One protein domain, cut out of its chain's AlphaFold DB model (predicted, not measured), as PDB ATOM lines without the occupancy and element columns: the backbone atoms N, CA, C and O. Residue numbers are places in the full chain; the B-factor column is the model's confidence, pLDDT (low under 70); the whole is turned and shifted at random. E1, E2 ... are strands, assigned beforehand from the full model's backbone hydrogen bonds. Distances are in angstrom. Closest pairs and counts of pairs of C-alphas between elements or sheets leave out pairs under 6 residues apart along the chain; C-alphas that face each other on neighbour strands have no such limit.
ATOM      1  N   LEU A 583     135.796 153.083  49.713       77.56
ATOM      2  CA  LEU A 583     137.056 153.491  49.110       77.56
ATOM      3  C   LEU A 583     138.209 152.901  49.916       77.56
ATOM      4  O   LEU A 583     139.002 152.116  49.395       77.56
ATOM      5  N   LEU A 584     138.262 153.273  51.192       83.62
ATOM      6  CA  LEU A 584     139.323 152.936  52.127       83.62
ATOM      7  C   LEU A 584     138.753 152.869  53.545       83.62
ATOM      8  O   LEU A 584     137.653 153.350  53.838       83.62
ATOM      9  N   SER A 585     139.523 152.263  54.439       88.88
ATOM     10  CA  SER A 585     139.245 152.312  55.868       88.88
ATOM     11  C   SER A 585     140.534 152.379  56.670       88.88
ATOM     12  O   SER A 585     141.562 151.893  56.204       88.88
ATOM     13  N   TRP A 586     140.479 152.959  57.864       89.19
ATOM     14  CA  TRP A 586     141.644 153.232  58.699       89.19
ATOM     15  C   TRP A 586     141.358 152.935  60.163       89.19
ATOM     16  O   TRP A 586     140.269 153.227  60.657       89.19
ATOM     17  N   THR A 587     142.319 152.346  60.858       91.38
ATOM     18  CA  THR A 587     142.220 152.104  62.301       91.38
ATOM     19  C   THR A 587     142.453 153.391  63.080       91.38
ATOM     20  O   THR A 587     143.225 154.241  62.665       91.38
ATOM     21  N   LYS A 588     141.737 153.580  64.188       87.44
ATOM     22  CA  LYS A 588     141.795 154.796  65.001       87.44
ATOM     23  C   LYS A 588     141.816 154.444  66.488       87.44
ATOM     24  O   LYS A 588     140.920 153.751  66.968       87.44
ATOM     25  N   ASP A 589     142.804 154.986  67.191       86.31
ATOM     26  CA  ASP A 589     142.888 155.084  68.656       86.31
ATOM     27  C   ASP A 589     142.488 156.517  69.030       86.31
ATOM     28  O   ASP A 589     143.308 157.426  68.947       86.31
ATOM     29  N   ILE A 590     141.198 156.763  69.263       79.75
ATOM     30  CA  ILE A 590     140.641 158.104  69.533       79.75
ATOM     31  C   ILE A 590     139.579 158.095  70.642       79.75
ATOM     32  O   ILE A 590     138.956 159.121  70.907       79.75
ATOM     33  N   GLY A 591     139.352 156.976  71.318       74.81
ATOM     34  CA  GLY A 591     138.357 156.819  72.366       74.81
ATOM     35  C   GLY A 591     136.901 156.793  71.888       74.81
ATOM     36  O   GLY A 591     136.533 157.128  70.754       74.81
ATOM     37  N   ASP A 592     136.020 156.444  72.826       64.44
ATOM     38  CA  ASP A 592     134.577 156.317  72.595       64.44
ATOM     39  C   ASP A 592     133.767 157.593  72.932       64.44
ATOM     40  O   ASP A 592     132.565 157.660  72.667       64.44
ATOM     41  N   LEU A 593     134.418 158.616  73.506       57.28
ATOM     42  CA  LEU A 593     133.797 159.853  73.998       57.28
ATOM     43  C   LEU A 593     133.887 161.001  72.979       57.28
ATOM     44  O   LEU A 593     134.972 161.397  72.571       57.28
ATOM     45  N   ASP A 594     132.748 161.628  72.675       51.81
ATOM     46  CA  ASP A 594     132.637 162.737  71.707       51.81
ATOM     47  C   ASP A 594     133.324 164.053  72.145       51.81
ATOM     48  O   ASP A 594     133.350 165.023  71.391       51.81
ATOM     49  N   SER A 595     133.860 164.132  73.369       49.97
ATOM     50  CA  SER A 595     134.366 165.382  73.957       49.97
ATOM     51  C   SER A 595     135.892 165.537  73.980       49.97
ATOM     52  O   SER A 595     136.356 166.657  74.189       49.97
ATOM     53  N   ALA A 596     136.669 164.461  73.794       58.22
ATOM     54  CA  ALA A 596     138.130 164.513  73.648       58.22
ATOM     55  C   ALA A 596     138.687 163.161  73.153       58.22
ATOM     56  O   ALA A 596     138.311 162.141  73.738       58.22
ATOM     57  N   PRO A 597     139.605 163.145  72.165       64.31
ATOM     58  CA  PRO A 597     140.283 161.921  71.762       64.31
ATOM     59  C   PRO A 597     141.057 161.302  72.927       64.31
ATOM     60  O   PRO A 597     141.807 161.999  73.618       64.31
ATOM     61  N   VAL A 598     140.883 160.004  73.154       72.75
ATOM     62  CA  VAL A 598     141.704 159.225  74.088       72.75
ATOM     63  C   VAL A 598     142.631 158.349  73.252       72.75
ATOM     64  O   VAL A 598     142.135 157.555  72.477       72.75
ATOM     65  N   HIS A 599     143.947 158.527  73.404       79.44
ATOM     66  CA  HIS A 599     144.988 157.794  72.663       79.44
ATOM     67  C   HIS A 599     145.693 156.767  73.559       79.44
ATOM     68  O   HIS A 599     146.786 157.026  74.079       79.44
ATOM     69  N   ASN A 600     145.009 155.682  73.917       80.00
ATOM     70  CA  ASN A 600     145.496 154.753  74.940       80.00
ATOM     71  C   ASN A 600     146.384 153.626  74.375       80.00
ATOM     72  O   ASN A 600     146.804 152.734  75.123       80.00
ATOM     73  N   GLY A 601     146.731 153.713  73.093       84.69
ATOM     74  CA  GLY A 601     147.544 152.762  72.360       84.69
ATOM     75  C   GLY A 601     146.778 151.504  71.974       84.69
ATOM     76  O   GLY A 601     147.417 150.471  71.733       84.69
ATOM     77  N   ARG A 602     145.442 151.572  71.964       87.25
ATOM     78  CA  ARG A 602     144.561 150.492  71.538       87.25
ATOM     79  C   ARG A 602     143.561 150.991  70.506       87.25
ATOM     80  O   ARG A 602     143.122 152.129  70.563       87.25
ATOM     81  N   ILE A 603     143.182 150.140  69.563       90.25
ATOM     82  CA  ILE A 603     142.236 150.544  68.520       90.25
ATOM     83  C   ILE A 603     140.808 150.580  69.080       90.25
ATOM     84  O   ILE A 603     140.264 149.553  69.487       90.25
ATOM     85  N   ASP A 604     140.174 151.751  69.000       88.94
ATOM     86  CA  ASP A 604     138.765 151.953  69.346       88.94
ATOM     87  C   ASP A 604     137.836 151.788  68.148       88.94
ATOM     88  O   ASP A 604     136.696 151.339  68.273       88.94
ATOM     89  N   LYS A 605     138.264 152.284  66.982       92.00
ATOM     90  CA  LYS A 605     137.378 152.488  65.833       92.00
ATOM     91  C   LYS A 605     138.078 152.161  64.524       92.00
ATOM     92  O   LYS A 605     139.291 152.269  64.399       92.00
ATOM     93  N   ILE A 606     137.279 151.827  63.516       93.75
ATOM     94  CA  ILE A 606     137.694 151.872  62.113       93.75
ATOM     95  C   ILE A 606     136.929 153.012  61.448       93.75
ATOM     96  O   ILE A 606     135.699 152.970  61.397       93.75
ATOM     97  N   LEU A 607     137.639 154.028  60.959       91.94
ATOM     98  CA  LEU A 607     137.089 155.051  60.076       91.94
ATOM     99  C   LEU A 607     136.884 154.440  58.695       91.94
ATOM    100  O   LEU A 607     137.819 153.912  58.103       91.94
ATOM    101  N   VAL A 608     135.665 154.511  58.187       92.19
ATOM    102  CA  VAL A 608     135.275 153.971  56.890       92.19
ATOM    103  C   VAL A 608     134.881 155.123  55.982       92.19
ATOM    104  O   VAL A 608     134.019 155.926  56.341       92.19
ATOM    105  N   ASP A 609     135.491 155.173  54.801       87.69
ATOM    106  CA  ASP A 609     135.221 156.178  53.779       87.69
ATOM    107  C   ASP A 609     134.557 155.545  52.561       87.69
ATOM    108  O   ASP A 609     134.941 154.472  52.085       87.69
ATOM    109  N   SER A 610     133.511 156.206  52.079       86.44
ATOM    110  CA  SER A 610     132.719 155.751  50.943       86.44
ATOM    111  C   SER A 610     132.688 156.800  49.842       86.44
ATOM    112  O   SER A 610     132.870 157.994  50.087       86.44
ATOM    113  N   GLU A 611     132.442 156.347  48.615       80.88
ATOM    114  CA  GLU A 611     132.420 157.213  47.430       80.88
ATOM    115  C   GLU A 611     131.333 158.303  47.492       80.88
ATOM    116  O   GLU A 611     131.519 159.399  46.963       80.88
ATOM    117  N   TYR A 612     130.209 158.028  48.162       84.38
ATOM    118  CA  TYR A 612     129.046 158.913  48.204       84.38
ATOM    119  C   TYR A 612     128.584 159.193  49.633       84.38
ATOM    120  O   TYR A 612     128.772 158.388  50.539       84.38
ATOM    121  N   ASN A 613     127.906 160.325  49.823       90.88
ATOM    122  CA  ASN A 613     127.244 160.630  51.090       90.88
ATOM    123  C   ASN A 613     126.234 159.535  51.455       90.88
ATOM    124  O   ASN A 613     125.494 159.057  50.595       90.88
ATOM    125  N   LEU A 614     126.174 159.180  52.734       91.31
ATOM    126  CA  LEU A 614     125.340 158.121  53.284       91.31
ATOM    127  C   LEU A 614     124.219 158.698  54.151       91.31
ATOM    128  O   LEU A 614     124.348 159.755  54.764       91.31
ATOM    129  N   ASN A 615     123.108 157.972  54.236       93.00
ATOM    130  CA  ASN A 615     121.968 158.334  55.081       93.00
ATOM    131  C   ASN A 615     122.234 158.166  56.592       93.00
ATOM    132  O   ASN A 615     121.397 158.573  57.394       93.00
ATOM    133  N   MET A 616     123.369 157.566  56.970       93.56
ATOM    134  CA  MET A 616     123.776 157.272  58.352       93.56
ATOM    135  C   MET A 616     122.738 156.470  59.159       93.56
ATOM    136  O   MET A 616     122.656 156.603  60.380       93.56
ATOM    137  N   ASP A 617     121.947 155.625  58.488       94.19
ATOM    138  CA  ASP A 617     121.023 154.696  59.142       94.19
ATOM    139  C   ASP A 617     121.674 153.316  59.307       94.19
ATOM    140  O   ASP A 617     121.823 152.554  58.349       94.19
ATOM    141  N   PHE A 618     122.044 152.980  60.541       95.62
ATOM    142  CA  PHE A 618     122.769 151.751  60.872       95.62
ATOM    143  C   PHE A 618     121.875 150.616  61.408       95.62
ATOM    144  O   PHE A 618     122.395 149.553  61.734       95.62
ATOM    145  N   ASN A 619     120.548 150.794  61.507       93.69
ATOM    146  CA  ASN A 619     119.653 149.831  62.179       93.69
ATOM    147  C   ASN A 619     119.647 148.420  61.559       93.69
ATOM    148  O   ASN A 619     119.325 147.440  62.231       93.69
ATOM    149  N   GLY A 620     119.971 148.316  60.271       90.06
ATOM    150  CA  GLY A 620     120.058 147.073  59.511       90.06
ATOM    151  C   GLY A 620     121.477 146.716  59.066       90.06
ATOM    152  O   GLY A 620     121.611 145.881  58.172       90.06
ATOM    153  N   LEU A 621     122.512 147.360  59.618       94.19
ATOM    154  CA  LEU A 621     123.912 147.100  59.278       94.19
ATOM    155  C   LEU A 621     124.551 146.132  60.281       94.19
ATOM    156  O   LEU A 621     124.468 146.324  61.491       94.19
ATOM    157  N   GLU A 622     125.236 145.118  59.766       95.44
ATOM    158  CA  GLU A 622     126.003 144.148  60.542       95.44
ATOM    159  C   GLU A 622     127.367 143.938  59.876       95.44
ATOM    160  O   GLU A 622     127.446 143.689  58.669       95.44
ATOM    161  N   VAL A 623     128.441 144.056  60.657       95.69
ATOM    162  CA  VAL A 623     129.830 143.949  60.197       95.69
ATOM    163  C   VAL A 623     130.594 142.990  61.104       95.69
ATOM    164  O   VAL A 623     130.392 142.978  62.314       95.69
ATOM    165  N   GLU A 624     131.491 142.207  60.511       96.38
ATOM    166  CA  GLU A 624     132.462 141.368  61.216       96.38
ATOM    167  C   GLU A 624     133.865 141.954  61.021       96.38
ATOM    168  O   GLU A 624     134.246 142.261  59.889       96.38
ATOM    169  N   VAL A 625     134.630 142.084  62.108       97.50
ATOM    170  CA  VAL A 625     136.020 142.570  62.111       97.50
ATOM    171  C   VAL A 625     136.913 141.479  62.696       97.50
ATOM    172  O   VAL A 625     136.686 141.005  63.807       97.50
ATOM    173  N   GLU A 626     137.929 141.045  61.952       95.88
ATOM    174  CA  GLU A 626     138.806 139.955  62.379       95.88
ATOM    175  C   GLU A 626     139.583 140.335  63.643       95.88
ATOM    176  O   GLU A 626     140.402 141.250  63.634       95.88
ATOM    177  N   GLY A 627     139.345 139.593  64.727       94.25
ATOM    178  CA  GLY A 627     140.032 139.775  66.005       94.25
ATOM    179  C   GLY A 627     139.361 140.751  66.970       94.25
ATOM    180  O   GLY A 627     139.775 140.776  68.121       94.25
ATOM    181  N   TYR A 628     138.314 141.478  66.562       96.06
ATOM    182  CA  TYR A 628     137.648 142.496  67.387       96.06
ATOM    183  C   TYR A 628     136.147 142.231  67.521       96.06
ATOM    184  O   TYR A 628     135.497 141.759  66.589       96.06
ATOM    185  N   GLU A 629     135.579 142.571  68.679       96.19
ATOM    186  CA  GLU A 629     134.126 142.616  68.856       96.19
ATOM    187  C   GLU A 629     133.600 143.977  68.376       96.19
ATOM    188  O   GLU A 629     134.110 145.019  68.778       96.19
ATOM    189  N   VAL A 630     132.576 143.985  67.518       95.94
ATOM    190  CA  VAL A 630     131.943 145.226  67.044       95.94
ATOM    191  C   VAL A 630     130.898 145.682  68.061       95.94
ATOM    192  O   VAL A 630     129.920 144.982  68.315       95.94
ATOM    193  N   ARG A 631     131.082 146.878  68.627       94.06
ATOM    194  CA  ARG A 631     130.178 147.486  69.618       94.06
ATOM    195  C   ARG A 631     129.061 148.324  68.994       94.06
ATOM    196  O   ARG A 631     128.042 148.554  69.641       94.06
ATOM    197  N   GLY A 632     129.233 148.787  67.756       94.00
ATOM    198  CA  GLY A 632     128.229 149.572  67.036       94.00
ATOM    199  C   GLY A 632     128.820 150.446  65.933       94.00
ATOM    200  O   GLY A 632     129.944 150.228  65.486       94.00
ATOM    201  N   PHE A 633     128.062 151.462  65.516       95.06
ATOM    202  CA  PHE A 633     128.440 152.388  64.446       95.06
ATOM    203  C   PHE A 633     128.181 153.840  64.861       95.06
ATOM    204  O   PHE A 633     127.294 154.113  65.674       95.06
ATOM    205  N   GLN A 634     128.951 154.778  64.313       92.62
ATOM    206  CA  GLN A 634     128.826 156.212  64.595       92.62
ATOM    207  C   GLN A 634     129.097 157.021  63.323       92.62
ATOM    208  O   GLN A 634     130.087 156.779  62.650       92.62
ATOM    209  N   ALA A 635     128.265 158.010  62.997       90.75
ATOM    210  CA  ALA A 635     128.570 158.933  61.898       90.75
ATOM    211  C   ALA A 635     129.811 159.789  62.224       90.75
ATOM    212  O   ALA A 635     129.984 160.186  63.376       90.75
ATOM    213  N   HIS A 636     130.637 160.135  61.228       86.12
ATOM    214  CA  HIS A 636     131.840 160.960  61.447       86.12
ATOM    215  C   HIS A 636     131.525 162.362  62.013       86.12
ATOM    216  O   HIS A 636     132.347 162.984  62.677       86.12
ATOM    217  N   GLY A 637     130.318 162.878  61.759       74.19
ATOM    218  CA  GLY A 637     129.826 164.155  62.291       74.19
ATOM    219  C   GLY A 637     130.126 165.373  61.408       74.19
ATOM    220  O   GLY A 637     129.310 166.289  61.362       74.19
ATOM    221  N   THR A 638     131.232 165.369  60.659       78.06
ATOM    222  CA  THR A 638     131.584 166.434  59.690       78.06
ATOM    223  C   THR A 638     131.505 165.996  58.227       78.06
ATOM    224  O   THR A 638     131.142 166.804  57.375       78.06
ATOM    225  N   ASN A 639     131.794 164.724  57.942       82.31
ATOM    226  CA  ASN A 639     131.836 164.168  56.594       82.31
ATOM    227  C   ASN A 639     130.661 163.207  56.407       82.31
ATOM    228  O   ASN A 639     130.541 162.202  57.106       82.31
ATOM    229  N   ALA A 640     129.769 163.535  55.473       87.31
ATOM    230  CA  ALA A 640     128.544 162.772  55.241       87.31
ATOM    231  C   ALA A 640     128.783 161.453  54.484       87.31
ATOM    232  O   ALA A 640     127.869 160.643  54.390       87.31
ATOM    233  N   ASN A 641     129.986 161.209  53.968       88.81
ATOM    234  CA  ASN A 641     130.392 159.963  53.314       88.81
ATOM    235  C   ASN A 641     131.233 159.046  54.230       88.81
ATOM    236  O   ASN A 641     131.714 158.009  53.774       88.81
ATOM    237  N   GLN A 642     131.400 159.412  55.509       91.31
ATOM    238  CA  GLN A 642     132.254 158.705  56.464       91.31
ATOM    239  C   GLN A 642     131.513 158.284  57.732       91.31
ATOM    240  O   GLN A 642     130.703 159.027  58.297       91.31
ATOM    241  N   PHE A 643     131.848 157.101  58.235       93.56
ATOM    242  CA  PHE A 643     131.360 156.604  59.517       93.56
ATOM    243  C   PHE A 643     132.425 155.762  60.221       93.56
ATOM    244  O   PHE A 643     133.375 155.289  59.609       93.56
ATOM    245  N   TYR A 644     132.256 155.574  61.522       93.69
ATOM    246  CA  TYR A 644     133.082 154.719  62.353       93.69
ATOM    247  C   TYR A 644     132.387 153.387  62.619       93.69
ATOM    248  O   TYR A 644     131.212 153.355  62.999       93.69
ATOM    249  N   ILE A 645     133.147 152.303  62.514       96.06
ATOM    250  CA  ILE A 645     132.842 151.025  63.157       96.06
ATOM    251  C   ILE A 645     133.470 151.079  64.547       96.06
ATOM    252  O   ILE A 645     134.684 151.229  64.652       96.06
ATOM    253  N   LYS A 646     132.662 150.985  65.604       94.94
ATOM    254  CA  LYS A 646     133.144 150.960  66.989       94.94
ATOM    255  C   LYS A 646     133.554 149.547  67.373       94.94
ATOM    256  O   LYS A 646     132.764 148.615  67.196       94.94
ATOM    257  N   LEU A 647     134.748 149.402  67.922       94.19
ATOM    258  CA  LEU A 647     135.327 148.142  68.360       94.19
ATOM    259  C   LEU A 647     135.406 148.098  69.886       94.19
ATOM    260  O   LEU A 647     135.496 149.121  70.558       94.19
ATOM    261  N   GLU A 648     135.363 146.894  70.444       90.44
ATOM    262  CA  GLU A 648     135.867 146.664  71.790       90.44
ATOM    263  C   GLU A 648     137.393 146.632  71.751       90.44
ATOM    264  O   GLU A 648     137.981 145.800  71.054       90.44
ATOM    265  N   GLU A 649     138.020 147.520  72.520       86.56
ATOM    266  CA  GLU A 649     139.469 147.561  72.666       86.56
ATOM    267  C   GLU A 649     140.050 146.222  73.143       86.56
ATOM    268  O   GLU A 649     139.495 145.516  73.997       86.56
ATOM    269  N   GLN A 650     141.250 145.908  72.659       85.75
ATOM    270  CA  GLN A 650     142.005 144.765  73.154       85.75
ATOM    271  C   GLN A 650     142.561 145.004  74.555       85.75
ATOM    272  O   GLN A 650     142.796 146.116  75.006       85.75
ATOM    273  N   ALA A 651     142.903 143.914  75.238       78.75
ATOM    274  CA  ALA A 651     143.592 143.984  76.527       78.75
ATOM    275  C   ALA A 651     145.071 144.414  76.409       78.75
ATOM    276  O   ALA A 651     145.799 144.413  77.397       78.75
ATOM    277  N   TYR A 652     145.569 144.701  75.211       83.44
ATOM    278  CA  TYR A 652     146.976 144.962  74.939       83.44
ATOM    279  C   TYR A 652     147.126 146.018  73.852       83.44
ATOM    280  O   TYR A 652     146.250 146.154  73.014       83.44
ATOM    281  N   LEU A 653     148.275 146.699  73.846       87.88
ATOM    282  CA  LEU A 653     148.595 147.694  72.823       87.88
ATOM    283  C   LEU A 653     148.644 147.069  71.426       87.88
ATOM    284  O   LEU A 653     149.367 146.079  71.222       87.88
ATOM    285  N   ASP A 654     147.904 147.658  70.497       91.44
ATOM    286  CA  ASP A 654     147.656 147.110  69.166       91.44
ATOM    287  C   ASP A 654     147.477 148.177  68.079       91.44
ATOM    288  O   ASP A 654     146.901 147.860  67.046       91.44
ATOM    289  N   THR A 655     148.018 149.389  68.265       89.81
ATOM    290  CA  THR A 655     147.932 150.465  67.256       89.81
ATOM    291  C   THR A 655     148.369 150.010  65.863       89.81
ATOM    292  O   THR A 655     147.645 150.258  64.916       89.81
ATOM    293  N   SER A 656     149.395 149.155  65.756       88.38
ATOM    294  CA  SER A 656     149.845 148.609  64.464       88.38
ATOM    295  C   SER A 656     148.930 147.562  63.804       88.38
ATOM    296  O   SER A 656     149.357 146.819  62.904       88.38
ATOM    297  N   ALA A 657     147.749 147.287  64.358       91.44
ATOM    298  CA  ALA A 657     146.892 146.227  63.846       91.44
ATOM    299  C   ALA A 657     146.128 146.713  62.612       91.44
ATOM    300  O   ALA A 657     145.516 147.767  62.597       91.44
ATOM    301  N   THR A 658     146.115 145.890  61.563       90.94
ATOM    302  CA  THR A 658     145.411 146.183  60.304       90.94
ATOM    303  C   THR A 658     144.351 145.111  60.035       90.94
ATOM    304  O   THR A 658     144.535 144.260  59.150       90.94
ATOM    305  N   PRO A 659     143.276 145.058  60.851       94.12
ATOM    306  CA  PRO A 659     142.275 144.008  60.763       94.12
ATOM    307  C   PRO A 659     141.540 144.060  59.425       94.12
ATOM    308  O   PRO A 659     141.293 145.124  58.846       94.12
ATOM    309  N   ARG A 660     141.162 142.879  58.935       93.81
ATOM    310  CA  ARG A 660     140.219 142.777  57.824       93.81
ATOM    311  C   ARG A 660     138.803 142.780  58.369       93.81
ATOM    312  O   ARG A 660     138.547 142.230  59.438       93.81
ATOM    313  N   TRP A 661     137.873 143.334  57.614       94.56
ATOM    314  CA  TRP A 661     136.472 143.370  57.996       94.56
ATOM    315  C   TRP A 661     135.561 143.166  56.792       94.56
ATOM    316  O   TRP A 661     135.970 143.366  55.647       94.56
ATOM    317  N   LYS A 662     134.328 142.720  57.037       91.88
ATOM    318  CA  LYS A 662     133.324 142.519  55.988       91.88
ATOM    319  C   LYS A 662     131.924 142.907  56.432       91.88
ATOM    320  O   LYS A 662     131.564 142.739  57.594       91.88
ATOM    321  N   ILE A 663     131.109 143.355  55.484       90.19
ATOM    322  CA  ILE A 663     129.672 143.545  55.700       90.19
ATOM    323  C   ILE A 663     128.999 142.167  55.689       90.19
ATOM    324  O   ILE A 663     129.090 141.438  54.703       90.19
ATOM    325  N   ILE A 664     128.328 141.817  56.785       90.56
ATOM    326  CA  ILE A 664     127.540 140.585  56.934       90.56
ATOM    327  C   ILE A 664     126.127 140.795  56.407       90.56
ATOM    328  O   ILE A 664     125.603 139.975  55.655       90.56
ATOM    329  N   ARG A 665     125.513 141.914  56.798       86.19
ATOM    330  CA  ARG A 665     124.165 142.303  56.392       86.19
ATOM    331  C   ARG A 665     124.098 143.817  56.262       86.19
ATOM    332  O   ARG A 665     124.688 144.530  57.065       86.19
ATOM    333  N   ASN A 666     123.380 144.305  55.258       88.50
ATOM    334  CA  ASN A 666     123.062 145.722  55.139       88.50
ATOM    335  C   ASN A 666     121.641 145.899  54.596       88.50
ATOM    336  O   ASN A 666     121.383 145.669  53.413       88.50
ATOM    337  N   ASP A 667     120.728 146.328  55.463       85.50
ATOM    338  CA  ASP A 667     119.336 146.605  55.108       85.50
ATOM    339  C   ASP A 667     118.963 148.090  55.134       85.50
ATOM    340  O   ASP A 667     117.946 148.469  54.551       85.50
ATOM    341  N   SER A 668     119.807 148.939  55.726       89.19
ATOM    342  CA  SER A 668     119.471 150.331  56.048       89.19
ATOM    343  C   SER A 668     120.467 151.367  55.522       89.19
ATOM    344  O   SER A 668     120.037 152.442  55.097       89.19
ATOM    345  N   LEU A 669     121.771 151.059  55.513       90.81
ATOM    346  CA  LEU A 669     122.814 152.033  55.194       90.81
ATOM    347  C   LEU A 669     122.920 152.197  53.680       90.81
ATOM    348  O   LEU A 669     123.357 151.288  52.962       90.81
ATOM    349  N   LYS A 670     122.495 153.364  53.205       87.56
ATOM    350  CA  LYS A 670     122.331 153.675  51.786       87.56
ATOM    351  C   LYS A 670     123.001 154.992  51.441       87.56
ATOM    352  O   LYS A 670     123.091 155.875  52.294       87.56
ATOM    353  N   ASP A 671     123.407 155.145  50.189       86.19
ATOM    354  CA  ASP A 671     123.818 156.451  49.691       86.19
ATOM    355  C   ASP A 671     122.616 157.407  49.566       86.19
ATOM    356  O   ASP A 671     121.472 156.987  49.360       86.19
ATOM    357  N   THR A 672     122.861 158.707  49.707       84.62
ATOM    358  CA  THR A 672     121.814 159.738  49.668       84.62
ATOM    359  C   THR A 672     121.458 160.201  48.258       84.62
ATOM    360  O   THR A 672     120.520 160.980  48.110       84.62
ATOM    361  N   VAL A 673     122.217 159.796  47.237       78.38
ATOM    362  CA  VAL A 673     122.017 160.238  45.849       78.38
ATOM    363  C   VAL A 673     121.036 159.304  45.136       78.38
ATOM    364  O   VAL A 673     120.058 159.760  44.550       78.38
ATOM    365  N   TRP A 674     121.262 157.998  45.241       69.38
ATOM    366  CA  TRP A 674     120.565 156.937  44.521       69.38
ATOM    367  C   TRP A 674     119.755 156.008  45.437       69.38
ATOM    368  O   TRP A 674     118.937 155.232  44.938       69.38
ATOM    369  N   GLY A 675     119.940 156.078  46.761       70.62
ATOM    370  CA  GLY A 675     119.196 155.266  47.732       70.62
ATOM    371  C   GLY A 675     119.630 153.797  47.772       70.62
ATOM    372  O   GLY A 675     118.828 152.918  48.101       70.62
ATOM    373  N   VAL A 676     120.882 153.515  47.424       71.81
ATOM    374  CA  VAL A 676     121.415 152.173  47.185       71.81
ATOM    375  C   VAL A 676     122.228 151.721  48.383       71.81
ATOM    376  O   VAL A 676     123.004 152.480  48.956       71.81
ATOM    377  N   LYS A 677     122.053 150.455  48.769       81.19
ATOM    378  CA  LYS A 677     122.762 149.854  49.902       81.19
ATOM    379  C   LYS A 677     124.271 149.834  49.644       81.19
ATOM    380  O   LYS A 677     124.712 149.331  48.611       81.19
ATOM    381  N   LEU A 678     125.039 150.315  50.620       83.44
ATOM    382  CA  LEU A 678     126.500 150.264  50.626       83.44
ATOM    383  C   LEU A 678     127.019 148.819  50.530       83.44
ATOM    384  O   LEU A 678     126.488 147.926  51.203       83.44
ATOM    385  N   ARG A 679     128.059 148.591  49.716       75.44
ATOM    386  CA  ARG A 679     128.705 147.281  49.512       75.44
ATOM    387  C   ARG A 679     130.233 147.380  49.567       75.44
ATOM    388  O   ARG A 679     130.806 148.454  49.414       75.44
ATOM    389  N   LEU A 680     130.896 146.238  49.745       72.81
ATOM    390  CA  LEU A 680     132.335 146.109  49.511       72.81
ATOM    391  C   LEU A 680     132.571 145.800  48.027       72.81
ATOM    392  O   LEU A 680     132.136 144.761  47.530       72.81
ATOM    393  N   TYR A 681     133.208 146.719  47.303       65.38
ATOM    394  CA  TYR A 681     133.476 146.591  45.868       65.38
ATOM    395  C   TYR A 681     134.821 147.253  45.533       65.38
ATOM    396  O   TYR A 681     135.225 148.193  46.212       65.38
ATOM    397  N   ASP A 682     135.531 146.739  44.527       56.28
ATOM    398  CA  ASP A 682     136.786 147.323  44.034       56.28
ATOM    399  C   ASP A 682     136.511 148.154  42.771       56.28
ATOM    400  O   ASP A 682     135.651 147.797  41.974       56.28
ATOM    401  N   ARG A 683     137.264 149.233  42.538       53.06
ATOM    402  CA  ARG A 683     137.110 150.171  41.404       53.06
ATOM    403  C   ARG A 683     137.226 149.490  40.023       53.06
ATOM    404  O   ARG A 683     136.913 150.100  39.004       53.06
ATOM    405  N   GLY A 684     137.686 148.237  39.968       47.59
ATOM    406  CA  GLY A 684     137.774 147.437  38.750       47.59
ATOM    407  C   GLY A 684     136.399 147.022  38.220       47.59
ATOM    408  O   GLY A 684     135.600 146.418  38.926       47.59
ATOM    409  N   GLU A 685     136.144 147.288  36.941       42.06
ATOM    410  CA  GLU A 685     134.871 147.089  36.223       42.06
ATOM    411  C   GLU A 685     134.389 145.623  36.089       42.06
ATOM    412  O   GLU A 685     133.554 145.319  35.241       42.06
ATOM    413  N   ASN A 686     134.883 144.696  36.916       48.97
ATOM    414  CA  ASN A 686     134.520 143.287  36.889       48.97
ATOM    415  C   ASN A 686     134.094 142.778  38.270       48.97
ATOM    416  O   ASN A 686     134.892 142.715  39.204       48.97
ATOM    417  N   ALA A 687     132.873 142.251  38.314       44.22
ATOM    418  CA  ALA A 687     132.311 141.364  39.331       44.22
ATOM    419  C   ALA A 687     133.282 140.379  40.004       44.22
ATOM    420  O   ALA A 687     133.187 140.092  41.196       44.22
ATOM    421  N   ALA A 688     134.225 139.844  39.223       45.12
ATOM    422  CA  ALA A 688     135.201 138.855  39.668       45.12
ATOM    423  C   ALA A 688     136.170 139.379  40.745       45.12
ATOM    424  O   ALA A 688     136.799 138.573  41.426       45.12
ATOM    425  N   ASN A 689     136.272 140.702  40.912       49.69
ATOM    426  CA  ASN A 689     137.154 141.354  41.880       49.69
ATOM    427  C   ASN A 689     136.396 141.924  43.093       49.69
ATOM    428  O   ASN A 689     136.947 142.750  43.817       49.69
ATOM    429  N   ALA A 690     135.142 141.516  43.330       55.16
ATOM    430  CA  ALA A 690     134.387 141.964  44.498       55.16
ATOM    431  C   ALA A 690     135.178 141.698  45.795       55.16
ATOM    432  O   ALA A 690     135.543 140.558  46.105       55.16
ATOM    433  N   LYS A 691     135.447 142.762  46.561       66.69
ATOM    434  CA  LYS A 691     136.106 142.655  47.863       66.69
ATOM    435  C   LYS A 691     135.173 141.920  48.824       66.69
ATOM    436  O   LYS A 691     134.155 142.454  49.243       66.69
ATOM    437  N   ILE A 692     135.525 140.693  49.201       72.75
ATOM    438  CA  ILE A 692     134.820 139.973  50.279       72.75
ATOM    439  C   ILE A 692     135.191 140.573  51.641       72.75
ATOM    440  O   ILE A 692     134.379 140.577  52.558       72.75
ATOM    441  N   TYR A 693     136.417 141.081  51.758       83.88
ATOM    442  CA  TYR A 693     136.925 141.770  52.934       83.88
ATOM    443  C   TYR A 693     137.578 143.079  52.506       83.88
ATOM    444  O   TYR A 693     138.298 143.106  51.506       83.88
ATOM    445  N   GLU A 694     137.381 144.118  53.301       87.75
ATOM    446  CA  GLU A 694     138.217 145.310  53.296       87.75
ATOM    447  C   GLU A 694     139.331 145.139  54.333       87.75
ATOM    448  O   GLU A 694     139.131 144.489  55.359       87.75
ATOM    449  N   LYS A 695     140.523 145.677  54.063       88.75
ATOM    450  CA  LYS A 695     141.625 145.699  55.031       88.75
ATOM    451  C   LYS A 695     141.840 147.137  55.474       88.75
ATOM    452  O   LYS A 695     142.205 147.963  54.644       88.75
ATOM    453  N   ALA A 696     141.651 147.406  56.762       89.25
ATOM    454  CA  ALA A 696     141.921 148.730  57.299       89.25
ATOM    455  C   ALA A 696     143.422 149.040  57.230       89.25
ATOM    456  O   ALA A 696     144.262 148.181  57.520       89.25
TER     457      ALA A 696
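What this domain is: This is residues 583 to 696 of the 1087 residues of the protein "FlgD_ig domain-containing protein" of Olavius algarvensis spirochete endosymbiont (UniProt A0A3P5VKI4). Little regular structure: a strongly twisted four-strand wall, E1 E2 E5 E4, has the two-strand ribbon E3 and E6 loosely across one face, with long loops at both ends of the longest axis. The printed part has 114 residues, no named helix and six strands, E1 to E6; both sheets are antiparallel, all strand, with 36 residues in named elements. It is compact, radius of gyration of the C-alphas 14.1 A, spanning 39 by 30 by 21 A.

Where its parts are: E1, residues 583 to 588, begins at C-alpha 583 (137.056, 153.491, 49.110). E2 is 605 to 610, E3 621 to 625, E4 630 to 635, E5 642 to 647. E6, 660 to 666, 17.6 A long, ends at C-alpha 666 (123.062, 145.722, 55.139).

How they stand to each other: Hairpin E1 and E2 has N 586 and O 607 at 2.8 A. E2 and E5 have N 606 and O 645 at 2.9 A; hairpin E4 and E5, N 644 and O 634 at 2.7 A; E3 and E6, N 622 and O 665 at 2.8 A. The closest C-alphas of E3 and E4, Glu 624 and Val 630, are 7.0 A apart.

The domain as a whole: The C-alphas farthest apart, Ser 595 and Ala 688, are 43.4 A apart. The printed part has no cut. Links E1 to E2 and E5 to E6 are long. pLDDT is under 70 at residues 592 to 597, 674 and 681 to 691.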